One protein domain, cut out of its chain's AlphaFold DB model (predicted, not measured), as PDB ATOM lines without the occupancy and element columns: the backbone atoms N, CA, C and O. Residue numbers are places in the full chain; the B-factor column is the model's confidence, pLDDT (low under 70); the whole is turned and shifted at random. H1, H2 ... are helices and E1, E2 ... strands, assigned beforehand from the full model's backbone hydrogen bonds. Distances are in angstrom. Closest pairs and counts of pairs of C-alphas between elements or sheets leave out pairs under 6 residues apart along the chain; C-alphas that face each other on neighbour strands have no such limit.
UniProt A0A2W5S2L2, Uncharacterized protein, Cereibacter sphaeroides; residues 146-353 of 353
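This is residues 146 to 353 of the 353 residues of an uncharacterized protein of Cereibacter sphaeroides (UniProt A0A2W5S2L2). A long, twisted sheet of six strands makes one layer of an elongated sandwich, and two smaller sheets, placed one after the other along its length, cover part of one face as the second layer: E5, E8, E11 and E12 in one, E9, E4 and E13 in the other. The link of residues 223 to 234 reaches out at one end, the short helix H1 is at the other, and residues 325 to 341 make a long loop between E11 and E12. The printed part has 208 residues, mostly strand by class, with named elements in the order E1 to E9, H1, E10 to E13. The large sheet, E1 E2 E3 E10 E6 E7, and the sheet E9 E4 E13 are antiparallel; the other is branched, with antiparallel pairs. The whole is loose, with a radius of gyration of the C-alphas of 20.8 A and spans of 73 by 37 by 35 A.

In the largest sheet, E1 is residues 158 to 161, E2 is 167 to 175 with 27.1 A from first to last C-alpha, E3 is 180 to 193 with 42.5 A, E10 is 303 to 316 with 42.0 A, E6 is 235 to 248 with 40.9 A, and E7 is 253 to 267 with 37.9 A. C-alpha 158 is at (150.491, 155.049, 171.614), and C-alpha 267 at (175.162, 153.197, 159.668). In the branched sheet, E5 is residues 211 to 222 with 33.1 A, E8 is 273 to 283 with 30.0 A, E11 is 319 to 324, and E12 is 342 to 346. In the third sheet, E9 is residues 287 to 292, E4 is 203 to 208, and E13 is 350 to 352, where C-alpha 352 is at (137.753, 132.338, 142.466). H1 is residues 293 to 298, 8.6 A long.

E1, E2 and E3 form a meander, each strand the antiparallel neighbour of the one before, with N 158 and O 171 at 2.8 A and N 170 and O 186 at 2.9 A. E3 pairs with E10 through N 185 and O 311 at 2.9 A, E10 with E6 through N 241 and O 310 at 2.7 A, and the hairpin E6 and E7 through N 242 and O 259 at 2.8 A. E7 bends by 53 degrees at residue 264. The three sheets form a stack of sheets, face to face in turn. The branched sheet faces the large one at 10.0 A centre to centre, their strands at 10 degrees; the closest C-alphas of E7 and E8, Leu 263 and Ala 277, are 5.8 A apart. E8 lies on one side of E5, with N 218 and O 277 at 2.9 A; E11 and E12 lie on the other side, with N 219 and O 322 at 3.0 A and N 213 and O 344 at 2.9 A. E4 runs on into E5 at 41 degrees. E4 pairs with E9 through N 206 and O 289 at 2.8 A and with E13 through N 207 and O 351 at 2.9 A. This sheet faces the large one at 10.7 A, and the closest C-alphas of E7 and E9, Leu 254 and Phe 289, are 5.9 A apart. The nested pairs E3 with E10, E4 with E9, E5 with E8 and E6 with E7 make a jelly roll, one long hairpin wound over both layers. H1 only grazes the sheet E9 E4 E13 with residues 293 to 296; its O i to N i+4 pairs are within hydrogen-bond range.

The two C-alphas farthest apart, those of Asn 201 and Val 228, are 73.5 A apart. The printed part has no cut and ends at Val 353, the chain's last residue. The links E5 to E6 and E11 to E12 are long. The mean pLDDT of the printed part is 72.7; residues 146 to 167, 223 to 233 and 323 to 345 are among those under 70.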
ATOM      1  N   TRP A 146     134.375 146.482 155.555       66.94
ATOM      2  CA  TRP A 146     134.982 146.830 156.829       66.94
ATOM      3  C   TRP A 146     134.015 146.554 157.985       66.94
ATOM      4  O   TRP A 146     132.813 146.789 157.861       66.94
ATOM      5  N   GLY A 147     134.543 146.056 159.100       56.25
ATOM      6  CA  GLY A 147     133.797 145.948 160.354       56.25
ATOM      7  C   GLY A 147     134.304 146.972 161.361       56.25
ATOM      8  O   GLY A 147     135.499 147.249 161.418       56.25
ATOM      9  N   GLU A 148     133.393 147.553 162.140       51.69
ATOM     10  CA  GLU A 148     133.742 148.416 163.271       51.69
ATOM     11  C   GLU A 148     134.418 147.555 164.344       51.69
ATOM     12  O   GLU A 148     133.839 146.578 164.821       51.69
ATOM     13  N   THR A 149     135.656 147.884 164.712       47.19
ATOM     14  CA  THR A 149     136.378 147.145 165.748       47.19
ATOM     15  C   THR A 149     136.634 148.034 166.958       47.19
ATOM     16  O   THR A 149     137.497 148.907 166.909       47.19
ATOM     17  N   ASN A 150     135.917 147.792 168.057       45.94
ATOM     18  CA  ASN A 150     136.222 148.399 169.351       45.94
ATOM     19  C   ASN A 150     137.317 147.578 170.038       45.94
ATOM     20  O   ASN A 150     137.065 146.454 170.473       45.94
ATOM     21  N   TRP A 151     138.528 148.127 170.139       47.78
ATOM     22  CA  TRP A 151     139.636 147.471 170.832       47.78
ATOM     23  C   TRP A 151     139.951 148.173 172.152       47.78
ATOM     24  O   TRP A 151     140.000 149.397 172.231       47.78
ATOM     25  N   PHE A 152     140.210 147.393 173.200       42.09
ATOM     26  CA  PHE A 152     140.582 147.923 174.513       42.09
ATOM     27  C   PHE A 152     141.912 148.693 174.426       42.09
ATOM     28  O   PHE A 152     142.855 148.258 173.753       42.09
ATOM     29  N   SER A 153     141.994 149.854 175.080       41.62
ATOM     30  CA  SER A 153     143.263 150.540 175.318       41.62
ATOM     31  C   SER A 153     144.054 149.744 176.356       41.62
ATOM     32  O   SER A 153     143.525 149.348 177.393       41.62
ATOM     33  N   THR A 154     145.322 149.458 176.071       37.28
ATOM     34  CA  THR A 154     146.253 148.937 177.082       37.28
ATOM     35  C   THR A 154     147.189 150.066 177.504       37.28
ATOM     36  O   THR A 154     147.537 150.942 176.718       37.28
ATOM     37  N   THR A 155     147.546 150.119 178.780       37.00
ATOM     38  CA  THR A 155     148.458 151.133 179.324       37.00
ATOM     39  C   THR A 155     149.876 150.936 178.790       37.00
ATOM     40  O   THR A 155     150.391 149.824 178.865       37.00
ATOM     41  N   GLY A 156     150.510 152.009 178.303       39.94
ATOM     42  CA  GLY A 156     151.937 152.032 177.935       39.94
ATOM     43  C   GLY A 156     152.261 152.149 176.438       39.94
ATOM     44  O   GLY A 156     153.432 152.231 176.097       39.94
ATOM     45  N   ASN A 157     151.262 152.204 175.555       49.81
ATOM     46  CA  ASN A 157     151.459 152.295 174.103       49.81
ATOM     47  C   ASN A 157     150.722 153.522 173.535       49.81
ATOM     48  O   ASN A 157     149.707 153.962 174.086       49.81
ATOM     49  N   LEU A 158     151.209 154.062 172.416       50.19
ATOM     50  CA  LEU A 158     150.491 155.049 171.614       50.19
ATOM     51  C   LEU A 158     149.276 154.355 170.990       50.19
ATOM     52  O   LEU A 158     149.433 153.448 170.178       50.19
ATOM     53  N   PHE A 159     148.069 154.774 171.360       53.16
ATOM     54  CA  PHE A 159     146.830 154.285 170.763       53.16
ATOM     55  C   PHE A 159     145.987 155.464 170.307       53.16
ATOM     56  O   PHE A 159     145.699 156.369 171.089       53.16
ATOM     57  N   ALA A 160     145.565 155.430 169.047       50.31
ATOM     58  CA  ALA A 160     144.542 156.323 168.534       50.31
ATOM     59  C   ALA A 160     143.516 155.492 167.763       50.31
ATOM     60  O   ALA A 160     143.808 154.929 166.705       50.31
ATOM     61  N   ASP A 161     142.313 155.417 168.330       51.62
ATOM     62  CA  ASP A 161     141.158 154.766 167.725       51.62
ATOM     63  C   ASP A 161     140.287 155.831 167.051       51.62
ATOM     64  O   ASP A 161     139.799 156.768 167.687       51.62
ATOM     65  N   GLY A 162     140.119 155.716 165.733       49.41
ATOM     66  CA  GLY A 162     139.184 156.550 164.990       49.41
ATOM     67  C   GLY A 162     137.792 155.929 165.028       49.41
ATOM     68  O   GLY A 162     137.563 154.920 164.370       49.41
ATOM     69  N   ASN A 163     136.837 156.565 165.714       46.44
ATOM     70  CA  ASN A 163     135.453 156.069 165.874       46.44
ATOM     71  C   ASN A 163     134.660 155.871 164.559       46.44
ATOM     72  O   ASN A 163     133.508 155.463 164.607       46.44
ATOM     73  N   ASN A 164     135.236 156.182 163.393       55.09
ATOM     74  CA  ASN A 164     134.606 156.068 162.071       55.09
ATOM     75  C   ASN A 164     135.588 155.584 160.987       55.09
ATOM     76  O   ASN A 164     135.397 155.863 159.802       55.09
ATOM     77  N   THR A 165     136.673 154.912 161.369       58.84
ATOM     78  CA  THR A 165     137.652 154.379 160.416       58.84
ATOM     79  C   THR A 165     137.868 152.896 160.659       58.84
ATOM     80  O   THR A 165     137.916 152.482 161.813       58.84
ATOM     81  N   PRO A 166     138.094 152.091 159.607       61.97
ATOM     82  CA  PRO A 166     138.420 150.680 159.782       61.97
ATOM     83  C   PRO A 166     139.826 150.458 160.356       61.97
ATOM     84  O   PRO A 166     140.243 149.314 160.468       61.97
ATOM     85  N   TRP A 167     140.561 151.531 160.679       67.94
ATOM     86  CA  TRP A 167     141.945 151.505 161.135       67.94
ATOM     87  C   TRP A 167     142.070 151.880 162.598       67.94
ATOM     88  O   TRP A 167     141.505 152.877 163.051       67.94
ATOM     89  N   ARG A 168     142.930 151.132 163.276       71.94
ATOM     90  CA  ARG A 168     143.511 151.491 164.562       71.94
ATOM     91  C   ARG A 168     144.960 151.880 164.351       71.94
ATOM     92  O   ARG A 168     145.692 151.115 163.726       71.94
ATOM     93  N   ILE A 169     145.368 153.022 164.892       73.06
ATOM     94  CA  ILE A 169     146.778 153.401 164.978       73.06
ATOM     95  C   ILE A 169     147.297 152.927 166.330       73.06
ATOM     96  O   ILE A 169     146.678 153.162 167.371       73.06
ATOM     97  N   TRP A 170     148.433 152.250 166.303       77.44
ATOM     98  CA  TRP A 170     149.098 151.724 167.481       77.44
ATOM     99  C   TRP A 170     150.597 152.007 167.398       77.44
ATOM    100  O   TRP A 170     151.154 152.178 166.314       77.44
ATOM    101  N   GLY A 171     151.274 152.040 168.535       73.06
ATOM    102  CA  GLY A 171     152.722 152.105 168.546       73.06
ATOM    103  C   GLY A 171     153.313 152.000 169.934       73.06
ATOM    104  O   GLY A 171     152.638 152.218 170.934       73.06
ATOM    105  N   HIS A 172     154.591 151.678 169.988       77.12
ATOM    106  CA  HIS A 172     155.384 151.690 171.202       77.12
ATOM    107  C   HIS A 172     156.792 152.153 170.858       77.12
ATOM    108  O   HIS A 172     157.268 151.978 169.737       77.12
ATOM    109  N   PHE A 173     157.462 152.725 171.842       79.12
ATOM    110  CA  PHE A 173     158.875 153.043 171.772       79.12
ATOM    111  C   PHE A 173     159.472 152.788 173.149       79.12
ATOM    112  O   PHE A 173     158.779 152.895 174.165       79.12
ATOM    113  N   GLY A 174     160.738 152.417 173.185       73.56
ATOM    114  CA  GLY A 174     161.451 152.158 174.421       73.56
ATOM    115  C   GLY A 174     162.951 152.139 174.188       73.56
ATOM    116  O   GLY A 174     163.414 152.056 173.053       73.56
ATOM    117  N   TYR A 175     163.695 152.222 175.281       71.06
ATOM    118  CA  TYR A 175     165.124 151.947 175.263       71.06
ATOM    119  C   TYR A 175     165.320 150.428 175.245       71.06
ATOM    120  O   TYR A 175     164.788 149.732 176.112       71.06
ATOM    121  N   ASP A 176     166.058 149.933 174.259       59.66
ATOM    122  CA  ASP A 176     166.446 148.528 174.100       59.66
ATOM    123  C   ASP A 176     167.938 148.368 174.436       59.66
ATOM    124  O   ASP A 176     168.740 147.868 173.652       59.66
ATOM    125  N   GLY A 177     168.323 148.888 175.607       58.31
ATOM    126  CA  GLY A 177     169.715 149.037 176.034       58.31
ATOM    127  C   GLY A 177     170.211 150.484 175.998       58.31
ATOM    128  O   GLY A 177     169.463 151.415 175.708       58.31
ATOM    129  N   ASP A 178     171.479 150.662 176.357       55.09
ATOM    130  CA  ASP A 178     172.220 151.920 176.240       55.09
ATOM    131  C   ASP A 178     173.140 151.793 175.015       55.09
ATOM    132  O   ASP A 178     173.917 150.829 175.010       55.09
ATOM    133  N   PRO A 179     173.054 152.649 173.971       60.94
ATOM    134  CA  PRO A 179     172.208 153.832 173.744       60.94
ATOM    135  C   PRO A 179     171.101 153.632 172.671       60.94
ATOM    136  O   PRO A 179     170.725 154.578 171.973       60.94
ATOM    137  N   LEU A 180     170.563 152.416 172.516       73.88
ATOM    138  CA  LEU A 180     169.614 152.082 171.444       73.88
ATOM    139  C   LEU A 180     168.149 152.373 171.824       73.88
ATOM    140  O   LEU A 180     167.585 151.775 172.742       73.88
ATOM    141  N   VAL A 181     167.484 153.239 171.059       78.19
ATOM    142  CA  VAL A 181     166.030 153.455 171.106       78.19
ATOM    143  C   VAL A 181     165.367 152.670 169.981       78.19
ATOM    144  O   VAL A 181     165.658 152.868 168.803       78.19
ATOM    145  N   GLY A 182     164.429 151.798 170.339       82.19
ATOM    146  CA  GLY A 182     163.689 150.962 169.402       82.19
ATOM    147  C   GLY A 182     162.184 151.135 169.544       82.19
ATOM    148  O   GLY A 182     161.657 151.441 170.618       82.19
ATOM    149  N   GLY A 183     161.458 150.908 168.457       82.12
ATOM    150  CA  GLY A 183     160.008 150.936 168.514       82.12
ATOM    151  C   GLY A 183     159.319 150.512 167.234       82.12
ATOM    152  O   GLY A 183     159.941 150.250 166.205       82.12
ATOM    153  N   SER A 184     157.997 150.476 167.328       84.50
ATOM    154  CA  SER A 184     157.110 150.200 166.210       84.50
ATOM    155  C   SER A 184     155.957 151.191 166.227       84.50
ATOM    156  O   SER A 184     155.361 151.449 167.270       84.50
ATOM    157  N   LEU A 185     155.596 151.706 165.060       82.44
ATOM    158  CA  LEU A 185     154.398 152.512 164.831       82.44
ATOM    159  C   LEU A 185     153.627 151.873 163.689       82.44
ATOM    160  O   LEU A 185     154.204 151.570 162.652       82.44
ATOM    161  N   GLY A 186     152.330 151.658 163.828       81.25
ATOM    162  CA  GLY A 186     151.578 150.968 162.798       81.25
ATOM    163  C   GLY A 186     150.106 151.306 162.785       81.25
ATOM    164  O   GLY A 186     149.565 151.960 163.675       81.25
ATOM    165  N   CYS A 187     149.450 150.828 161.739       80.75
ATOM    166  CA  CYS A 187     148.010 150.792 161.661       80.75
ATOM    167  C   CYS A 187     147.534 149.422 161.184       80.75
ATOM    168  O   CYS A 187     148.192 148.753 160.387       80.75
ATOM    169  N   SER A 188     146.386 148.989 161.691       83.44
ATOM    170  CA  SER A 188     145.743 147.734 161.295       83.44
ATOM    171  C   SER A 188     144.263 147.955 161.036       83.44
ATOM    172  O   SER A 188     143.630 148.708 161.778       83.44
ATOM    173  N   GLY A 189     143.714 147.279 160.032       80.38
ATOM    174  CA  GLY A 189     142.292 147.296 159.731       80.38
ATOM    175  C   GLY A 189     141.738 145.929 159.366       80.38
ATOM    176  O   GLY A 189     142.455 145.065 158.860       80.38
ATOM    177  N   PHE A 190     140.449 145.747 159.649       83.25
ATOM    178  CA  PHE A 190     139.759 144.464 159.541       83.25
ATOM    179  C   PHE A 190     138.591 144.547 158.562       83.25
ATOM    180  O   PHE A 190     137.746 145.445 158.629       83.25
ATOM    181  N   PHE A 191     138.532 143.568 157.668       84.50
ATOM    182  CA  PHE A 191     137.490 143.421 156.667       84.50
ATOM    183  C   PHE A 191     136.919 142.011 156.718       84.50
ATOM    184  O   PHE A 191     137.614 141.055 157.041       84.50
ATOM    185  N   PHE A 192     135.644 141.875 156.396       86.56
ATOM    186  CA  PHE A 192     134.868 140.665 156.582       86.56
ATOM    187  C   PHE A 192     134.190 140.295 155.269       86.56
ATOM    188  O   PHE A 192     133.621 141.148 154.585       86.56
ATOM    189  N   LEU A 193     134.229 139.009 154.938       87.88
ATOM    190  CA  LEU A 193     133.350 138.389 153.964       87.88
ATOM    191  C   LEU A 193     132.400 137.477 154.732       87.88
ATOM    192  O   LEU A 193     132.802 136.435 155.260       87.88
ATOM    193  N   THR A 194     131.153 137.918 154.837       86.62
ATOM    194  CA  THR A 194     130.099 137.219 155.564       86.62
ATOM    195  C   THR A 194     129.511 136.070 154.727       86.62
ATOM    196  O   THR A 194     129.527 136.135 153.493       86.62
ATOM    197  N   PRO A 195     128.975 135.013 155.369       85.81
ATOM    198  CA  PRO A 195     128.415 133.833 154.701       85.81
ATOM    199  C   PRO A 195     127.409 134.106 153.574       85.81
ATOM    200  O   PRO A 195     127.376 133.394 152.567       85.81
ATOM    201  N   ASP A 196     126.592 135.149 153.720       80.75
ATOM    202  CA  ASP A 196     125.581 135.578 152.747       80.75
ATOM    203  C   ASP A 196     126.178 136.104 151.431       80.75
ATOM    204  O   ASP A 196     125.451 136.273 150.456       80.75
ATOM    205  N   ARG A 197     127.497 136.322 151.385       80.25
ATOM    206  CA  ARG A 197     128.235 136.879 150.238       80.25
ATOM    207  C   ARG A 197     129.256 135.924 149.651       80.25
ATOM    208  O   ARG A 197     130.051 136.297 148.794       80.25
ATOM    209  N   PHE A 198     129.271 134.684 150.102       87.38
ATOM    210  CA  PHE A 198     130.072 133.656 149.464       87.38
ATOM    211  C   PHE A 198     129.542 133.335 148.061       87.38
ATOM    212  O   PHE A 198     128.338 133.426 147.820       87.38
ATOM    213  N   TYR A 199     130.428 132.913 147.155       82.00
ATOM    214  CA  TYR A 199     130.033 132.355 145.856       82.00
ATOM    215  C   TYR A 199     129.232 131.064 146.041       82.00
ATOM    216  O   TYR A 199     129.486 130.307 146.984       82.00
ATOM    217  N   VAL A 200     128.271 130.784 145.165       79.06
ATOM    218  CA  VAL A 200     127.537 129.509 145.186       79.06
ATOM    219  C   VAL A 200     128.359 128.419 144.494       79.06
ATOM    220  O   VAL A 200     129.008 128.681 143.482       79.06
ATOM    221  N   ASN A 201     128.360 127.189 145.025       72.06
ATOM    222  CA  ASN A 201     129.223 126.099 144.539       72.06
ATOM    223  C   ASN A 201     130.710 126.501 144.597       72.06
ATOM    224  O   ASN A 201     131.522 126.243 143.695       72.06
ATOM    225  N   GLY A 202     131.058 127.220 145.663       72.12
ATOM    226  CA  GLY A 202     132.321 127.924 145.834       72.12
ATOM    227  C   GLY A 202     133.430 127.050 146.412       72.12
ATOM    228  O   GLY A 202     134.237 127.534 147.195       72.12
ATOM    229  N   LYS A 203     133.501 125.767 146.063       88.31
ATOM    230  CA  LYS A 203     134.678 124.964 146.404       88.31
ATOM    231  C   LYS A 203     135.797 125.240 145.411       88.31
ATOM    232  O   LYS A 203     135.584 125.160 144.199       88.31
ATOM    233  N   GLY A 204     136.988 125.554 145.907       89.44
ATOM    234  CA  GLY A 204     138.145 125.751 145.043       89.44
ATOM    235  C   GLY A 204     139.251 126.571 145.678       89.44
ATOM    236  O   GLY A 204     139.340 126.702 146.899       89.44
ATOM    237  N   ASN A 205     140.102 127.104 144.807       91.50
ATOM    238  CA  ASN A 205     141.150 128.036 145.177       91.50
ATOM    239  C   ASN A 205     140.644 129.458 144.993       91.50
ATOM    240  O   ASN A 205     139.956 129.779 144.023       91.50
ATOM    241  N   PHE A 206     141.013 130.297 145.941       91.94
ATOM    242  CA  PHE A 206     140.632 131.685 146.002       91.94
ATOM    243  C   PHE A 206     141.861 132.544 146.197       91.94
ATOM    244  O   PHE A 206     142.866 132.115 146.771       91.94
ATOM    245  N   GLU A 207     141.751 133.783 145.751       92.38
ATOM    246  CA  GLU A 207     142.733 134.803 146.045       92.38
ATOM    247  C   GLU A 207     142.080 136.092 146.532       92.38
ATOM    248  O   GLU A 207     140.945 136.408 146.176       92.38
ATOM    249  N   ILE A 208     142.819 136.844 147.342       88.44
ATOM    250  CA  ILE A 208     142.480 138.210 147.729       88.44
ATOM    251  C   ILE A 208     143.633 139.089 147.277       88.44
ATOM    252  O   ILE A 208     144.795 138.835 147.601       88.44
ATOM    253  N   ARG A 209     143.297 140.134 146.523       86.56
ATOM    254  CA  ARG A 209     144.248 141.127 146.017       86.56
ATOM    255  C   ARG A 209     143.988 142.465 146.707       86.56
ATOM    256  O   ARG A 209     143.369 143.344 146.100       86.56
ATOM    257  N   PRO A 210     144.395 142.619 147.976       80.88
ATOM    258  CA  PRO A 210     144.245 143.896 148.642       80.88
ATOM    259  C   PRO A 210     145.176 144.922 147.987       80.88
ATOM    260  O   PRO A 210     146.161 144.585 147.325       80.88
ATOM    261  N   ARG A 211     144.888 146.201 148.199       73.56
ATOM    262  CA  ARG A 211     145.776 147.310 147.856       73.56
ATOM    263  C   ARG A 211     145.893 148.219 149.062       73.56
ATOM    264  O   ARG A 211     144.892 148.631 149.632       73.56
ATOM    265  N   ILE A 212     147.119 148.557 149.427       71.62
ATOM    266  CA  ILE A 212     147.418 149.550 150.449       71.62
ATOM    267  C   ILE A 212     148.237 150.621 149.762       71.62
ATOM    268  O   ILE A 212     149.397 150.406 149.412       71.62
ATOM    269  N   GLN A 213     147.622 151.774 149.538       68.56
ATOM    270  CA  GLN A 213     148.345 152.926 149.044       68.56
ATOM    271  C   GLN A 213     148.813 153.756 150.234       68.56
ATOM    272  O   GLN A 213     148.009 154.410 150.894       68.56
ATOM    273  N   THR A 214     150.117 153.711 150.483       68.81
ATOM    274  CA  THR A 214     150.816 154.657 151.345       68.81
ATOM    275  C   THR A 214     151.343 155.807 150.494       68.81
ATOM    276  O   THR A 214     151.873 155.576 149.409       68.81
ATOM    277  N   ASN A 215     151.147 157.042 150.954       66.31
ATOM    278  CA  ASN A 215     151.799 158.222 150.397       66.31
ATOM    279  C   ASN A 215     152.427 159.005 151.551       66.31
ATOM    280  O   ASN A 215     151.753 159.315 152.534       66.31
ATOM    281  N   GLY A 216     153.705 159.330 151.415       67.19
ATOM    282  CA  GLY A 216     154.438 160.106 152.401       67.19
ATOM    283  C   GLY A 216     155.927 160.133 152.093       67.19
ATOM    284  O   GLY A 216     156.399 159.563 151.107       67.19
ATOM    285  N   TRP A 217     156.663 160.809 152.951       67.75
ATOM    286  CA  TRP A 217     158.103 160.949 152.914       67.75
ATOM    287  C   TRP A 217     158.650 160.583 154.282       67.75
ATOM    288  O   TRP A 217     158.198 161.112 155.299       67.75
ATOM    289  N   VAL A 218     159.641 159.704 154.302       72.12
ATOM    290  CA  VAL A 218     160.435 159.455 155.497       72.12
ATOM    291  C   VAL A 218     161.818 160.037 155.274       72.12
ATOM    292  O   VAL A 218     162.398 159.840 154.209       72.12
ATOM    293  N   SER A 219     162.348 160.753 156.261       72.75
ATOM    294  CA  SER A 219     163.761 161.123 156.307       72.75
ATOM    295  C   SER A 219     164.406 160.648 157.601       72.75
ATOM    296  O   SER A 219     163.819 160.828 158.665       72.75
ATOM    297  N   GLY A 220     165.602 160.078 157.491       71.81
ATOM    298  CA  GLY A 220     166.452 159.721 158.622       71.81
ATOM    299  C   GLY A 220     167.757 160.502 158.593       71.81
ATOM    300  O   GLY A 220     168.214 160.923 157.522       71.81
ATOM    301  N   TRP A 221     168.333 160.704 159.771       78.94
ATOM    302  CA  TRP A 221     169.573 161.445 159.955       78.94
ATOM    303  C   TRP A 221     170.457 160.795 161.018       78.94
ATOM    304  O   TRP A 221     169.947 160.332 162.038       78.94
ATOM    305  N   THR A 222     171.770 160.802 160.778       76.50
ATOM    306  CA  THR A 222     172.804 160.501 161.775       76.50
ATOM    307  C   THR A 222     173.667 161.741 162.003       76.50
ATOM    308  O   THR A 222     174.042 162.456 161.069       76.50
ATOM    309  N   GLY A 223     173.934 162.032 163.272       66.69
ATOM    310  CA  GLY A 223     174.516 163.282 163.728       66.69
ATOM    311  C   GLY A 223     176.018 163.394 163.561       66.69
ATOM    312  O   GLY A 223     176.712 162.429 163.248       66.69
ATOM    313  N   SER A 224     176.551 164.585 163.832       59.69
ATOM    314  CA  SER A 224     177.962 164.893 163.568       59.69
ATOM    315  C   SER A 224     178.873 164.139 164.527       59.69
ATOM    316  O   SER A 224     178.668 164.190 165.740       59.69
ATOM    317  N   TYR A 225     179.887 163.428 164.031       57.81
ATOM    318  CA  TYR A 225     180.886 162.825 164.918       57.81
ATOM    319  C   TYR A 225     181.545 163.915 165.763       57.81
ATOM    320  O   TYR A 225     182.212 164.806 165.235       57.81
ATOM    321  N   HIS A 226     181.352 163.858 167.083       52.19
ATOM    322  CA  HIS A 226     182.086 164.742 167.968       52.19
ATOM    323  C   HIS A 226     183.548 164.272 167.974       52.19
ATOM    324  O   HIS A 226     183.799 163.116 168.318       52.19
ATOM    325  N   PRO A 227     184.534 165.124 167.638       51.69
ATOM    326  CA  PRO A 227     185.925 164.699 167.437       51.69
ATOM    327  C   PRO A 227     186.599 164.110 168.691       51.69
ATOM    328  O   PRO A 227     187.670 163.522 168.585       51.69
ATOM    329  N   VAL A 228     185.982 164.251 169.870       48.59
ATOM    330  CA  VAL A 228     186.453 163.682 171.150       48.59
ATOM    331  C   VAL A 228     185.633 162.458 171.603       48.59
ATOM    332  O   VAL A 228     186.135 161.653 172.378       48.59
ATOM    333  N   TRP A 229     184.404 162.284 171.100       50.16
ATOM    334  CA  TRP A 229     183.469 161.211 171.492       50.16
ATOM    335  C   TRP A 229     182.990 160.417 170.272       50.16
ATOM    336  O   TRP A 229     181.823 160.066 170.156       50.16
ATOM    337  N   ALA A 230     183.900 160.135 169.339       51.09
ATOM    338  CA  ALA A 230     183.644 159.312 168.155       51.09
ATOM    339  C   ALA A 230     183.439 157.813 168.479       51.09
ATOM    340  O   ALA A 230     183.737 156.968 167.643       51.09
ATOM    341  N   ALA A 231     183.024 157.493 169.707       50.59
ATOM    342  CA  ALA A 231     182.975 156.141 170.254       50.59
ATOM    343  C   ALA A 231     181.558 155.552 170.315       50.59
ATOM    344  O   ALA A 231     181.437 154.379 170.651       50.59
ATOM    345  N   ASP A 232     180.530 156.340 169.990       60.00
ATOM    346  CA  ASP A 232     179.150 155.860 169.944       60.00
ATOM    347  C   ASP A 232     178.784 155.582 168.489       60.00
ATOM    348  O   ASP A 232     178.907 156.473 167.635       60.00
ATOM    349  N   ASP A 233     178.354 154.352 168.217       66.62
ATOM    350  CA  ASP A 233     177.856 153.988 166.902       66.62
ATOM    351  C   ASP A 233     176.578 154.808 166.617       66.62
ATOM    352  O   ASP A 233     175.749 155.059 167.497       66.62
ATOM    353  N   LYS A 234     176.414 155.291 165.383       73.50
ATOM    354  CA  LYS A 234     175.289 156.159 165.003       73.50
ATOM    355  C   LYS A 234     174.465 155.516 163.919       73.50
ATOM    356  O   LYS A 234     174.866 155.500 162.753       73.50
ATOM    357  N   TRP A 235     173.288 155.024 164.288       79.19
ATOM    358  CA  TRP A 235     172.394 154.385 163.333       79.19
ATOM    359  C   TRP A 235     171.022 155.037 163.340       79.19
ATOM    360  O   TRP A 235     170.466 155.384 164.380       79.19
ATOM    361  N   SER A 236     170.465 155.166 162.142       83.19
ATOM    362  CA  SER A 236     169.070 155.524 161.921       83.19
ATOM    363  C   SER A 236     168.509 154.501 160.946       83.19
ATOM    364  O   SER A 236     168.904 154.461 159.777       83.19
ATOM    365  N   LYS A 237     167.638 153.622 161.446       87.62
ATOM    366  CA  LYS A 237     167.063 152.520 160.671       87.62
ATOM    367  C   LYS A 237     165.551 152.564 160.722       87.62
ATOM    368  O   LYS A 237     164.961 152.777 161.780       87.62
ATOM    369  N   LEU A 238     164.928 152.333 159.573       86.19
ATOM    370  CA  LEU A 238     163.482 152.258 159.443       86.19
ATOM    371  C   LEU A 238     163.086 151.191 158.428       86.19
ATOM    372  O   LEU A 238     163.476 151.248 157.259       86.19
ATOM    373  N   TRP A 239     162.208 150.292 158.853       89.06
ATOM    374  CA  TRP A 239     161.602 149.268 158.013       89.06
ATOM    375  C   TRP A 239     160.095 149.486 157.913       89.06
ATOM    376  O   TRP A 239     159.425 149.646 158.926       89.06
ATOM    377  N   GLU A 240     159.544 149.453 156.701       87.19
ATOM    378  CA  GLU A 240     158.101 149.364 156.459       87.19
ATOM    379  C   GLU A 240     157.718 147.896 156.254       87.19
ATOM    380  O   GLU A 240     158.257 147.210 155.392       87.19
ATOM    381  N   ILE A 241     156.755 147.411 157.023       87.88
ATOM    382  CA  ILE A 241     156.252 146.043 156.980       87.88
ATOM    383  C   ILE A 241     154.764 146.101 156.672       87.88
ATOM    384  O   ILE A 241     153.975 146.658 157.433       87.88
ATOM    385  N   LYS A 242     154.373 145.508 155.548       87.06
ATOM    386  CA  LYS A 242     152.978 145.344 155.136       87.06
ATOM    387  C   LYS A 242     152.607 143.889 155.320       87.06
ATOM    388  O   LYS A 242     153.176 143.027 154.657       87.06
ATOM    389  N   ARG A 243     151.639 143.613 156.184       88.81
ATOM    390  CA  ARG A 243     151.149 142.259 156.433       88.81
ATOM    391  C   ARG A 243     149.676 142.173 156.085       88.81
ATOM    392  O   ARG A 243     148.893 143.074 156.384       88.81
ATOM    393  N   VAL A 244     149.302 141.068 155.459       90.31
ATOM    394  CA  VAL A 244     147.911 140.734 155.187       90.31
ATOM    395  C   VAL A 244     147.661 139.314 155.671       90.31
ATOM    396  O   VAL A 244     148.426 138.405 155.362       90.31
ATOM    397  N   THR A 245     146.584 139.118 156.422       92.44
ATOM    398  CA  THR A 245     146.185 137.810 156.938       92.44
ATOM    399  C   THR A 245     144.722 137.561 156.617       92.44
ATOM    400  O   THR A 245     143.864 138.349 156.998       92.44
ATOM    401  N   ALA A 246     144.421 136.446 155.958       93.06
ATOM    402  CA  ALA A 246     143.073 135.906 155.861       93.06
ATOM    403  C   ALA A 246     142.891 134.814 156.917       93.06
ATOM    404  O   ALA A 246     143.685 133.876 157.021       93.06
ATOM    405  N   SER A 247     141.820 134.912 157.689       94.06
ATOM    406  CA  SER A 247     141.458 133.942 158.715       94.06
ATOM    407  C   SER A 247     139.960 133.679 158.718       94.06
ATOM    408  O   SER A 247     139.189 134.450 158.166       94.06
ATOM    409  N   LEU A 248     139.533 132.578 159.315       91.75
ATOM    410  CA  LEU A 248     138.127 132.311 159.581       91.75
ATOM    411  C   LEU A 248     137.707 132.973 160.892       91.75
ATOM    412  O   LEU A 248     138.509 133.082 161.823       91.75
ATOM    413  N   SER A 249     136.422 133.297 161.021       85.81
ATOM    414  CA  SER A 249     135.826 133.731 162.290       85.81
ATOM    415  C   SER A 249     135.888 132.665 163.388       85.81
ATOM    416  O   SER A 249     135.565 132.973 164.525       85.81
ATOM    417  N   THR A 250     136.331 131.439 163.076       85.50
ATOM    418  CA  THR A 250     136.673 130.364 164.030       85.50
ATOM    419  C   THR A 250     138.091 130.462 164.595       85.50
ATOM    420  O   THR A 250     138.432 129.781 165.563       85.50
ATOM    421  N   GLY A 251     138.946 131.265 163.969       82.38
ATOM    422  CA  GLY A 251     140.335 131.430 164.352       82.38
ATOM    423  C   GLY A 251     141.265 130.510 163.563       82.38
ATOM    424  O   GLY A 251     142.436 130.349 163.894       82.38
ATOM    425  N   GLU A 252     140.817 129.917 162.477       88.88
ATOM    426  CA  GLU A 252     141.732 129.262 161.550       88.88
ATOM    427  C   GLU A 252     142.428 130.310 160.677       88.88
ATOM    428  O   GLU A 252     141.786 131.262 160.247       88.88
ATOM    429  N   ILE A 253     143.736 130.197 160.446       93.00
ATOM    430  CA  ILE A 253     144.431 131.061 159.481       93.00
ATOM    431  C   ILE A 253     144.375 130.363 158.126       93.00
ATOM    432  O   ILE A 253     144.825 129.228 158.008       93.00
ATOM    433  N   LEU A 254     143.826 131.044 157.122       93.06
ATOM    434  CA  LEU A 254     143.748 130.543 155.751       93.06
ATOM    435  C   LEU A 254     145.028 130.853 154.977       93.06
ATOM    436  O   LEU A 254     145.543 130.001 154.259       93.06
ATOM    437  N   ALA A 255     145.526 132.082 155.117       93.69
ATOM    438  CA  ALA A 255     146.751 132.545 154.482       93.69
ATOM    439  C   ALA A 255     147.295 133.774 155.217       93.69
ATOM    440  O   ALA A 255     146.526 134.612 155.688       93.69
ATOM    441  N   THR A 256     148.616 133.912 155.243       93.12
ATOM    442  CA  THR A 256     149.305 135.118 155.703       93.12
ATOM    443  C   THR A 256     150.434 135.409 154.743       93.12
ATOM    444  O   THR A 256     151.188 134.509 154.387       93.12
ATOM    445  N   GLU A 257     150.556 136.667 154.360       91.12
ATOM    446  CA  GLU A 257     151.641 137.143 153.525       91.12
ATOM    447  C   GLU A 257     152.173 138.460 154.084       91.12
ATOM    448  O   GLU A 257     151.429 139.289 154.618       91.12
ATOM    449  N   GLU A 258     153.480 138.648 153.959       89.69
ATOM    450  CA  GLU A 258     154.188 139.796 154.506       89.69
ATOM    451  C   GLU A 258     155.212 140.318 153.504       89.69
ATOM    452  O   GLU A 258     155.926 139.556 152.856       89.69
ATOM    453  N   LEU A 259     155.283 141.641 153.396       86.31
ATOM    454  CA  LEU A 259     156.289 142.354 152.632       86.31
ATOM    455  C   LEU A 259     157.012 143.319 153.567       86.31
ATOM    456  O   LEU A 259     156.406 144.273 154.052       86.31
ATOM    457  N   ALA A 260     158.303 143.087 153.778       86.62
ATOM    458  CA  ALA A 260     159.181 143.986 154.513       86.62
ATOM    459  C   ALA A 260     160.065 144.774 153.537       86.62
ATOM    460  O   ALA A 260     160.662 144.206 152.622       86.62
ATOM    461  N   LEU A 261     160.145 146.085 153.737       84.88
ATOM    462  CA  LEU A 261     160.929 147.026 152.950       84.88
ATOM    463  C   LEU A 261     161.841 147.801 153.892       84.88
ATOM    464  O   LEU A 261     161.379 148.407 154.854       84.88
ATOM    465  N   ASN A 262     163.137 147.807 153.601       85.44
ATOM    466  CA  ASN A 262     164.063 148.706 154.275       85.44
ATOM    467  C   ASN A 262     163.940 150.095 153.631       85.44
ATOM    468  O   ASN A 262     164.215 150.239 152.438       85.44
ATOM    469  N   LEU A 263     163.457 151.081 154.389       84.56
ATOM    470  CA  LEU A 263     163.268 152.449 153.905       84.56
ATOM    471  C   LEU A 263     164.488 153.321 154.188       84.56
ATOM    472  O   LEU A 263     164.882 154.113 153.337       84.56
ATOM    473  N   ILE A 264     165.060 153.190 155.382       84.38
ATOM    474  CA  ILE A 264     166.225 153.948 155.828       84.38
ATOM    475  C   ILE A 264     167.189 152.965 156.480       84.38
ATOM    476  O   ILE A 264     166.803 152.241 157.395       84.38
ATOM    477  N   ASN A 265     168.441 152.981 156.033       88.81
ATOM    478  CA  ASN A 265     169.538 152.286 156.690       88.81
ATOM    479  C   ASN A 265     170.782 153.166 156.635       88.81
ATOM    480  O   ASN A 265     171.492 153.165 155.631       88.81
ATOM    481  N   LEU A 266     170.981 153.958 157.682       83.31
ATOM    482  CA  LEU A 266     172.175 154.770 157.876       83.31
ATOM    483  C   LEU A 266     172.975 154.152 159.015       83.31
ATOM    484  O   LEU A 266     172.443 154.031 160.117       83.31
ATOM    485  N   ASP A 267     174.219 153.791 158.726       85.12
ATOM    486  CA  ASP A 267     175.162 153.197 159.668       85.12
ATOM    487  C   ASP A 267     176.459 154.019 159.609       85.12
ATOM    488  O   ASP A 267     177.128 154.024 158.577       85.12
ATOM    489  N   ASP A 268     176.787 154.743 160.683       72.06
ATOM    490  CA  ASP A 268     178.092 155.397 160.886       72.06
ATOM    491  C   ASP A 268     178.561 156.343 159.759       72.06
ATOM    492  O   ASP A 268     179.749 156.506 159.463       72.06
ATOM    493  N   GLU A 269     177.607 157.011 159.114       69.94
ATOM    494  CA  GLU A 269     177.869 157.921 157.997       69.94
ATOM    495  C   GLU A 269     178.604 159.206 158.434       69.94
ATOM    496  O   GLU A 269     178.187 159.901 159.367       69.94
ATOM    497  N   MET A 270     179.673 159.576 157.712       63.31
ATOM    498  CA  MET A 270     180.531 160.736 158.006       63.31
ATOM    499  C   MET A 270     180.501 161.812 156.904       63.31
ATOM    500  O   MET A 270     180.629 161.483 155.725       63.31
ATOM    501  N   PRO A 271     180.455 163.120 157.249       58.81
ATOM    502  CA  PRO A 271     180.372 163.689 158.602       58.81
ATOM    503  C   PRO A 271     178.965 163.624 159.218       58.81
ATOM    504  O   PRO A 271     178.843 163.768 160.428       58.81
ATOM    505  N   VAL A 272     177.938 163.435 158.384       70.94
ATOM    506  CA  VAL A 272     176.513 163.328 158.715       70.94
ATOM    507  C   VAL A 272     175.853 162.466 157.634       70.94
ATOM    508  O   VAL A 272     175.979 162.785 156.448       70.94
ATOM    509  N   GLY A 273     175.106 161.435 158.026       66.69
ATOM    510  CA  GLY A 273     174.263 160.658 157.119       66.69
ATOM    511  C   GLY A 273     172.877 161.264 156.985       66.69
ATOM    512  O   GLY A 273     172.239 161.609 157.977       66.69
ATOM    513  N   GLN A 274     172.378 161.378 155.757       76.88
ATOM    514  CA  GLN A 274     170.984 161.722 155.484       76.88
ATOM    515  C   GLN A 274     170.429 160.777 154.434       76.88
ATOM    516  O   GLN A 274     170.989 160.636 153.349       76.88
ATOM    517  N   ALA A 275     169.286 160.179 154.737       72.94
ATOM    518  CA  ALA A 275     168.539 159.379 153.787       72.94
ATOM    519  C   ALA A 275     167.093 159.837 153.763       72.94
ATOM    520  O   ALA A 275     166.541 160.378 154.724       72.94
ATOM    521  N   SER A 276     166.470 159.638 152.615       75.12
ATOM    522  CA  SER A 276     165.063 159.910 152.440       75.12
ATOM    523  C   SER A 276     164.443 158.877 151.526       75.12
ATOM    524  O   SER A 276     164.985 158.571 150.468       75.12
ATOM    525  N   ALA A 277     163.278 158.390 151.924       70.19
ATOM    526  CA  ALA A 277     162.495 157.446 151.159       70.19
ATOM    527  C   ALA A 277     161.108 158.033 150.915       70.19
ATOM    528  O   ALA A 277     160.411 158.462 151.837       70.19
ATOM    529  N   SER A 278     160.686 158.037 149.651       67.31
ATOM    530  CA  SER A 278     159.267 158.192 149.356       67.31
ATOM    531  C   SER A 278     158.568 156.895 149.739       67.31
ATOM    532  O   SER A 278     158.919 155.831 149.230       67.31
ATOM    533  N   VAL A 279     157.561 156.982 150.605       62.84
ATOM    534  CA  VAL A 279     156.667 155.854 150.860       62.84
ATOM    535  C   VAL A 279     155.728 155.784 149.663       62.84
ATOM    536  O   VAL A 279     154.728 156.500 149.604       62.84
ATOM    537  N   ILE A 280     156.120 155.027 148.638       54.62
ATOM    538  CA  ILE A 280     155.328 154.862 147.419       54.62
ATOM    539  C   ILE A 280     154.475 153.607 147.572       54.62
ATOM    540  O   ILE A 280     154.977 152.516 147.848       54.62
ATOM    541  N   GLY A 281     153.167 153.776 147.372       55.50
ATOM    542  CA  GLY A 281     152.196 152.693 147.375       55.50
ATOM    543  C   GLY A 281     152.614 151.538 146.465       55.50
ATOM    544  O   GLY A 281     152.856 151.717 145.272       55.50
ATOM    545  N   GLY A 282     152.656 150.343 147.042       52.66
ATOM    546  CA  GLY A 282     152.888 149.090 146.338       52.66
ATOM    547  C   GLY A 282     151.658 148.197 146.428       52.66
ATOM    548  O   GLY A 282     150.791 148.382 147.286       52.66
ATOM    549  N   TRP A 283     151.579 147.211 145.540       58.06
ATOM    550  CA  TRP A 283     150.670 146.088 145.732       58.06
ATOM    551  C   TRP A 283     151.052 145.388 147.040       58.06
ATOM    552  O   TRP A 283     152.223 145.077 147.254       58.06
ATOM    553  N   VAL A 284     150.083 145.185 147.931       68.62
ATOM    554  CA  VAL A 284     150.280 144.267 149.062       68.62
ATOM    555  C   VAL A 284     150.331 142.843 148.499       68.62
ATOM    556  O   VAL A 284     149.831 142.609 147.391       68.62
ATOM    557  N   PRO A 285     150.931 141.888 149.224       74.44
ATOM    558  CA  PRO A 285     150.967 140.510 148.776       74.44
ATOM    559  C   PRO A 285     149.569 139.965 148.462       74.44
ATOM    560  O   PRO A 285     148.589 140.269 149.147       74.44
ATOM    561  N   ILE A 286     149.493 139.152 147.410       83.94
ATOM    562  CA  ILE A 286     148.269 138.449 147.024       83.94
ATOM    563  C   ILE A 286     148.124 137.243 147.942       83.94
ATOM    564  O   ILE A 286     148.959 136.340 147.903       83.94
ATOM    565  N   LEU A 287     147.045 137.196 148.717       90.50
ATOM    566  CA  LEU A 287     146.724 136.014 149.508       90.50
ATOM    567  C   LEU A 287     146.091 134.965 148.610       90.50
ATOM    568  O   LEU A 287     145.185 135.287 147.846       90.50
ATOM    569  N   ARG A 288     146.524 133.712 148.738       92.19
ATOM    570  CA  ARG A 288     145.918 132.565 148.055       92.19
ATOM    571  C   ARG A 288     145.586 131.488 149.070       92.19
ATOM    572  O   ARG A 288     146.426 131.153 149.897       92.19
ATOM    573  N   PHE A 289     144.379 130.947 149.002       93.19
ATOM    574  CA  PHE A 289     143.923 129.896 149.906       93.19
ATOM    575  C   PHE A 289     142.889 128.999 149.230       93.19
ATOM    576  O   PHE A 289     142.236 129.394 148.266       93.19
ATOM    577  N   SER A 290     142.722 127.788 149.747       93.06
ATOM    578  CA  SER A 290     141.650 126.884 149.330       93.06
ATOM    579  C   SER A 290     140.533 126.915 150.362       93.06
ATOM    580  O   SER A 290     140.800 126.894 151.562       93.06
ATOM    581  N   ALA A 291     139.286 126.945 149.906       91.69
ATOM    582  CA  ALA A 291     138.129 126.909 150.790       91.69
ATOM    583  C   ALA A 291     136.951 126.189 150.132       91.69
ATOM    584  O   ALA A 291     136.841 126.110 148.906       91.69
ATOM    585  N   ASP A 292     136.065 125.666 150.974       93.00
ATOM    586  CA  ASP A 292     134.750 125.184 150.575       93.00
ATOM    587  C   ASP A 292     133.715 126.196 151.072       93.00
ATOM    588  O   ASP A 292     133.305 126.180 152.232       93.00
ATOM    589  N   MET A 293     133.374 127.162 150.217       89.19
ATOM    590  CA  MET A 293     132.541 128.293 150.628       89.19
ATOM    591  C   MET A 293     131.114 127.876 151.005       89.19
ATOM    592  O   MET A 293     130.478 128.564 151.799       89.19
ATOM    593  N   ASP A 294     130.609 126.750 150.493       87.38
ATOM    594  CA  ASP A 294     129.290 126.246 150.877       87.38
ATOM    595  C   ASP A 294     129.325 125.583 152.264       87.38
ATOM    596  O   ASP A 294     128.406 125.807 153.057       87.38
ATOM    597  N   ASP A 295     130.407 124.867 152.608       91.62
ATOM    598  CA  ASP A 295     130.641 124.389 153.983       91.62
ATOM    599  C   ASP A 295     130.705 125.568 154.960       91.62
ATOM    600  O   ASP A 295     129.946 125.615 155.933       91.62
ATOM    601  N   LEU A 296     131.543 126.566 154.664       90.56
ATOM    602  CA  LEU A 296     131.676 127.760 155.499       90.56
ATOM    603  C   LEU A 296     130.341 128.503 155.632       90.56
ATOM    604  O   LEU A 296     129.990 128.926 156.737       90.56
ATOM    605  N   ARG A 297     129.564 128.600 154.539       87.50
ATOM    606  CA  ARG A 297     128.222 129.197 154.562       87.50
ATOM    607  C   ARG A 297     127.300 128.441 155.509       87.50
ATOM    608  O   ARG A 297     126.674 129.062 156.363       87.50
ATOM    609  N   SER A 298     127.229 127.117 155.371       88.38
ATOM    610  CA  SER A 298     126.347 126.263 156.179       88.38
ATOM    611  C   SER A 298     126.653 126.342 157.677       88.38
ATOM    612  O   SER A 298     125.757 126.208 158.508       88.38
ATOM    613  N   ARG A 299     127.914 126.624 158.021       88.12
ATOM    614  CA  ARG A 299     128.406 126.756 159.395       88.12
ATOM    615  C   ARG A 299     128.356 128.190 159.927       88.12
ATOM    616  O   ARG A 299     128.730 128.409 161.075       88.12
ATOM    617  N   GLY A 300     127.933 129.158 159.112       85.81
ATOM    618  CA  GLY A 300     127.891 130.573 159.487       85.81
ATOM    619  C   GLY A 300     129.275 131.186 159.738       85.81
ATOM    620  O   GLY A 300     129.399 132.113 160.533       85.81
ATOM    621  N   ILE A 301     130.326 130.658 159.106       89.19
ATOM    622  CA  ILE A 301     131.708 131.096 159.332       89.19
ATOM    623  C   ILE A 301     132.078 132.177 158.321       89.19
ATOM    624  O   ILE A 301     132.018 131.943 157.118       89.19
ATOM    625  N   SER A 302     132.519 133.334 158.810       88.88
ATOM    626  CA  SER A 302     133.007 134.441 157.981       88.88
ATOM    627  C   SER A 302     134.498 134.301 157.687       88.88
ATOM    628  O   SER A 302     135.248 133.740 158.488       88.88
ATOM    629  N   ILE A 303     134.950 134.886 156.579       90.38
ATOM    630  CA  ILE A 303     136.375 135.133 156.333       90.38
ATOM    631  C   ILE A 303     136.702 136.549 156.809       90.38
ATOM    632  O   ILE A 303     135.987 137.496 156.498       90.38
ATOM    633  N   ILE A 304     137.781 136.689 157.565       90.25
ATOM    634  CA  ILE A 304     138.302 137.934 158.120       90.25
ATOM    635  C   ILE A 304     139.647 138.213 157.460       90.25
ATOM    636  O   ILE A 304     140.586 137.427 157.593       90.25
ATOM    637  N   LEU A 305     139.735 139.339 156.767       89.75
ATOM    638  CA  LEU A 305     140.962 139.909 156.243       89.75
ATOM    639  C   LEU A 305     141.477 140.970 157.218       89.75
ATOM    640  O   LEU A 305     140.854 142.012 157.397       89.75
ATOM    641  N   GLU A 306     142.639 140.729 157.802       88.81
ATOM    642  CA  GLU A 306     143.411 141.731 158.525       88.81
ATOM    643  C   GLU A 306     144.477 142.309 157.596       88.81
ATOM    644  O   GLU A 306     145.237 141.575 156.964       88.81
ATOM    645  N   MET A 307     144.541 143.633 157.522       86.38
ATOM    646  CA  MET A 307     145.555 144.377 156.785       86.38
ATOM    647  C   MET A 307     146.311 145.251 157.773       86.38
ATOM    648  O   MET A 307     145.684 146.032 158.483       86.38
ATOM    649  N   SER A 308     147.636 145.167 157.813       86.31
ATOM    650  CA  SER A 308     148.449 146.030 158.666       86.31
ATOM    651  C   SER A 308     149.660 146.605 157.948       86.31
ATOM    652  O   SER A 308     150.234 146.004 157.038       86.31
ATOM    653  N   ILE A 309     150.018 147.815 158.366       85.94
ATOM    654  CA  ILE A 309     151.240 148.515 157.993       85.94
ATOM    655  C   ILE A 309     151.940 148.848 159.293       85.94
ATOM    656  O   ILE A 309     151.332 149.421 160.195       85.94
ATOM    657  N   ARG A 310     153.211 148.497 159.389       87.31
ATOM    658  CA  ARG A 310     154.040 148.735 160.557       87.31
ATOM    659  C   ARG A 310     155.352 149.356 160.114       87.31
ATOM    660  O   ARG A 310     155.935 148.923 159.132       87.31
ATOM    661  N   TYR A 311     155.802 150.352 160.848       86.94
ATOM    662  CA  TYR A 311     157.102 150.974 160.728       86.94
ATOM    663  C   TYR A 311     157.902 150.594 161.962       86.94
ATOM    664  O   TYR A 311     157.589 151.064 163.055       86.94
ATOM    665  N   ASP A 312     158.885 149.722 161.786       88.81
ATOM    666  CA  ASP A 312     159.832 149.373 162.842       88.81
ATOM    667  C   ASP A 312     161.036 150.298 162.714       88.81
ATOM    668  O   ASP A 312     161.521 150.519 161.603       88.81
ATOM    669  N   PHE A 313     161.505 150.853 163.827       86.69
ATOM    670  CA  PHE A 313     162.630 151.777 163.831       86.69
ATOM    671  C   PHE A 313     163.634 151.467 164.931       86.69
ATOM    672  O   PHE A 313     163.286 150.947 165.993       86.69
ATOM    673  N   GLN A 314     164.879 151.832 164.648       86.81
ATOM    674  CA  GLN A 314     165.996 151.813 165.580       86.81
ATOM    675  C   GLN A 314     166.799 153.102 165.416       86.81
ATOM    676  O   GLN A 314     167.097 153.515 164.291       86.81
ATOM    677  N   LEU A 315     167.112 153.731 166.541       82.75
ATOM    678  CA  LEU A 315     167.835 154.988 166.648       82.75
ATOM    679  C   LEU A 315     168.927 154.834 167.701       82.75
ATOM    680  O   LEU A 315     168.634 154.428 168.822       82.75
ATOM    681  N   GLU A 316     170.155 155.188 167.354       80.44
ATOM    682  CA  GLU A 316     171.274 155.220 168.293       80.44
ATOM    683  C   GLU A 316     172.048 156.534 168.174       80.44
ATOM    684  O   GLU A 316     172.128 157.133 167.094       80.44
ATOM    685  N   GLY A 317     172.575 157.006 169.303       74.88
ATOM    686  CA  GLY A 317     173.328 158.251 169.387       74.88
ATOM    687  C   GLY A 317     172.511 159.483 168.985       74.88
ATOM    688  O   GLY A 317     171.311 159.593 169.231       74.88
ATOM    689  N   GLU A 318     173.182 160.452 168.364       74.12
ATOM    690  CA  GLU A 318     172.534 161.641 167.807       74.12
ATOM    691  C   GLU A 318     171.851 161.268 166.479       74.12
ATOM    692  O   GLU A 318     172.438 161.433 165.415       74.12
ATOM    693  N   SER A 319     170.644 160.704 166.521       70.44
ATOM    694  CA  SER A 319     169.893 160.286 165.330       70.44
ATOM    695  C   SER A 319     168.419 160.677 165.406       70.44
ATOM    696  O   SER A 319     167.868 160.913 166.481       70.44
ATOM    697  N   ASP A 320     167.781 160.799 164.240       72.81
ATOM    698  CA  ASP A 320     166.383 161.227 164.146       72.81
ATOM    699  C   ASP A 320     165.663 160.586 162.948       72.81
ATOM    700  O   ASP A 320     166.287 160.240 161.938       72.81
ATOM    701  N   LEU A 321     164.341 160.442 163.055       71.81
ATOM    702  CA  LEU A 321     163.446 159.911 162.027       71.81
ATOM    703  C   LEU A 321     162.171 160.750 161.936       71.81
ATOM    704  O   LEU A 321     161.416 160.908 162.891       71.81
ATOM    705  N   TRP A 322     161.880 161.210 160.724       70.75
ATOM    706  CA  TRP A 322     160.723 162.043 160.427       70.75
ATOM    707  C   TRP A 322     159.816 161.323 159.443       70.75
ATOM    708  O   TRP A 322     160.254 160.985 158.345       70.75
ATOM    709  N   LEU A 323     158.539 161.168 159.790       68.81
ATOM    710  CA  LEU A 323     157.487 160.725 158.877       68.81
ATOM    711  C   LEU A 323     156.595 161.936 158.557       68.81
ATOM    712  O   LEU A 323     155.981 162.498 159.460       68.81
ATOM    713  N   ARG A 324     156.566 162.383 157.293       63.59
ATOM    714  CA  ARG A 324     155.884 163.624 156.862       63.59
ATOM    715  C   ARG A 324     155.328 163.538 155.439       63.59
ATOM    716  O   ARG A 324     155.680 162.638 154.686       63.59
ATOM    717  N   ASN A 325     154.496 164.493 155.025       54.38
ATOM    718  CA  ASN A 325     154.238 164.719 153.597       54.38
ATOM    719  C   ASN A 325     155.452 165.402 152.931       54.38
ATOM    720  O   ASN A 325     156.282 166.003 153.612       54.38
ATOM    721  N   ARG A 326     155.607 165.242 151.608       45.62
ATOM    722  CA  ARG A 326     156.798 165.669 150.843       45.62
ATOM    723  C   ARG A 326     157.169 167.145 151.117       45.62
ATOM    724  O   ARG A 326     156.281 167.987 150.999       45.62
ATOM    725  N   PRO A 327     158.454 167.472 151.358       44.84
ATOM    726  CA  PRO A 327     158.896 168.863 151.461       44.84
ATOM    727  C   PRO A 327     158.595 169.659 150.174       44.84
ATOM    728  O   PRO A 327     158.849 169.162 149.072       44.84
ATOM    729  N   GLY A 328     158.068 170.875 150.300       45.75
ATOM    730  CA  GLY A 328     157.734 171.809 149.219       45.75
ATOM    731  C   GLY A 328     156.285 171.793 148.709       45.75
ATOM    732  O   GLY A 328     156.009 172.414 147.680       45.75
ATOM    733  N   SER A 329     155.342 171.082 149.344       44.34
ATOM    734  CA  SER A 329     153.921 171.168 148.957       44.34
ATOM    735  C   SER A 329     153.262 172.430 149.522       44.34
ATOM    736  O   SER A 329     153.558 172.840 150.636       44.34
ATOM    737  N   ALA A 330     152.304 173.023 148.798       45.03
ATOM    738  CA  ALA A 330     151.583 174.244 149.202       45.03
ATOM    739  C   ALA A 330     150.866 174.172 150.578       45.03
ATOM    740  O   ALA A 330     150.368 175.180 151.067       45.03
ATOM    741  N   SER A 331     150.814 172.992 151.197       41.88
ATOM    742  CA  SER A 331     150.351 172.706 152.561       41.88
ATOM    743  C   SER A 331     151.417 172.898 153.660       41.88
ATOM    744  O   SER A 331     151.102 172.744 154.833       41.88
ATOM    745  N   GLU A 332     152.658 173.276 153.334       41.00
ATOM    746  CA  GLU A 332     153.722 173.513 154.330       41.00
ATOM    747  C   GLU A 332     153.503 174.750 155.220       41.00
ATOM    748  O   GLU A 332     154.179 174.901 156.235       41.00
ATOM    749  N   SER A 333     152.570 175.644 154.879       36.72
ATOM    750  CA  SER A 333     152.402 176.919 155.586       36.72
ATOM    751  C   SER A 333     151.307 176.933 156.659       36.72
ATOM    752  O   SER A 333     150.893 178.021 157.064       36.72
ATOM    753  N   VAL A 334     150.801 175.786 157.125       36.00
ATOM    754  CA  VAL A 334     149.771 175.763 158.179       36.00
ATOM    755  C   VAL A 334     150.329 175.151 159.473       36.00
ATOM    756  O   VAL A 334     150.705 173.982 159.472       36.00
ATOM    757  N   PRO A 335     150.337 175.886 160.607       35.78
ATOM    758  CA  PRO A 335     150.768 175.408 161.932       35.78
ATOM    759  C   PRO A 335     149.936 174.259 162.545       35.78
ATOM    760  O   PRO A 335     149.957 174.063 163.757       35.78
ATOM    761  N   ALA A 336     149.171 173.513 161.750       34.66
ATOM    762  CA  ALA A 336     148.257 172.482 162.215       34.66
ATOM    763  C   ALA A 336     148.462 171.181 161.423       34.66
ATOM    764  O   ALA A 336     147.901 171.013 160.354       34.66
ATOM    765  N   PHE A 337     149.248 170.255 161.981       37.97
ATOM    766  CA  PHE A 337     149.099 168.799 161.814       37.97
ATOM    767  C   PHE A 337     148.956 168.186 160.393       37.97
ATOM    768  O   PHE A 337     148.483 167.058 160.282       37.97
ATOM    769  N   ASP A 338     149.455 168.803 159.317       40.22
ATOM    770  CA  ASP A 338     149.456 168.207 157.957       40.22
ATOM    771  C   ASP A 338     150.581 167.155 157.720       40.22
ATOM    772  O   ASP A 338     150.944 166.813 156.590       40.22
ATOM    773  N   ASN A 339     151.107 166.577 158.808       47.91
ATOM    774  CA  ASN A 339     152.273 165.682 158.840       47.91
ATOM    775  C   ASN A 339     151.955 164.187 158.629       47.91
ATOM    776  O   ASN A 339     152.824 163.344 158.828       47.91
ATOM    777  N   ALA A 340     150.731 163.813 158.261       55.97
ATOM    778  CA  ALA A 340     150.339 162.404 158.253       55.97
ATOM    779  C   ALA A 340     150.737 161.668 156.959       55.97
ATOM    780  O   ALA A 340     150.430 162.127 155.856       55.97
ATOM    781  N   ILE A 341     151.330 160.476 157.105       60.34
ATOM    782  CA  ILE A 341     151.346 159.458 156.046       60.34
ATOM    783  C   ILE A 341     149.896 159.102 155.724       60.34
ATOM    784  O   ILE A 341     149.131 158.696 156.601       60.34
ATOM    785  N   LEU A 342     149.518 159.239 154.455       66.00
ATOM    786  CA  LEU A 342     148.188 158.863 153.999       66.00
ATOM    787  C   LEU A 342     148.152 157.363 153.726       66.00
ATOM    788  O   LEU A 342     148.936 156.862 152.921       66.00
ATOM    789  N   VAL A 343     147.209 156.671 154.363       65.69
ATOM    790  CA  VAL A 343     146.948 155.244 154.160       65.69
ATOM    791  C   VAL A 343     145.563 155.076 153.544       65.69
ATOM    792  O   VAL A 343     144.552 155.274 154.211       65.69
ATOM    793  N   ASN A 344     145.519 154.691 152.271       66.69
ATOM    794  CA  ASN A 344     144.283 154.390 151.552       66.69
ATOM    795  C   ASN A 344     144.218 152.893 151.245       66.69
ATOM    796  O   ASN A 344     144.930 152.423 150.346       66.69
ATOM    797  N   PRO A 345     143.389 152.123 151.959       66.06
ATOM    798  CA  PRO A 345     143.220 150.722 151.644       66.06
ATOM    799  C   PRO A 345     142.108 150.479 150.636       66.06
ATOM    800  O   PRO A 345     141.096 151.175 150.578       66.06
ATOM    801  N   PHE A 346     142.267 149.378 149.931       73.75
ATOM    802  CA  PHE A 346     141.219 148.718 149.192       73.75
ATOM    803  C   PHE A 346     141.330 147.242 149.573       73.75
ATOM    804  O   PHE A 346     142.311 146.604 149.190       73.75
ATOM    805  N   PRO A 347     140.388 146.687 150.352       70.31
ATOM    806  CA  PRO A 347     140.467 145.286 150.777       70.31
ATOM    807  C   PRO A 347     140.381 144.312 149.596       70.31
ATOM    808  O   PRO A 347     140.829 143.173 149.694       70.31
ATOM    809  N   GLY A 348     139.857 144.783 148.461       76.06
ATOM    810  CA  GLY A 348     139.637 143.983 147.269       76.06
ATOM    811  C   GLY A 348     138.412 143.088 147.425       76.06
ATOM    812  O   GLY A 348     137.501 143.369 148.205       76.06
ATOM    813  N   ALA A 349     138.404 142.007 146.658       82.06
ATOM    814  CA  ALA A 349     137.405 140.957 146.734       82.06
ATOM    815  C   ALA A 349     138.111 139.602 146.821       82.06
ATOM    816  O   ALA A 349     139.242 139.449 146.351       82.06
ATOM    817  N   VAL A 350     137.426 138.625 147.407       81.94
ATOM    818  CA  VAL A 350     137.749 137.213 147.242       81.94
ATOM    819  C   VAL A 350     137.365 136.825 145.816       81.94
ATOM    820  O   VAL A 350     136.214 136.983 145.411       81.94
ATOM    821  N   ILE A 351     138.329 136.335 145.046       86.44
ATOM    822  CA  ILE A 351     138.167 135.964 143.637       86.44
ATOM    823  C   ILE A 351     138.426 134.467 143.513       86.44
ATOM    824  O   ILE A 351     139.403 133.961 144.065       86.44
ATOM    825  N   LYS A 352     137.546 133.751 142.809       83.88
ATOM    826  CA  LYS A 352     137.753 132.338 142.466       83.88
ATOM    827  C   LYS A 352     138.793 132.241 141.346       83.88
ATOM    828  O   LYS A 352     138.643 132.930 140.338       83.88
ATOM    829  N   VAL A 353     139.828 131.422 141.545       80.56
ATOM    830  CA  VAL A 353     140.961 131.243 140.613       80.56
ATOM    831  C   VAL A 353     140.747 130.050 139.696       80.56
ATOM    832  O   VAL A 353     140.308 128.991 140.207       80.56
TER     833      VAL A 353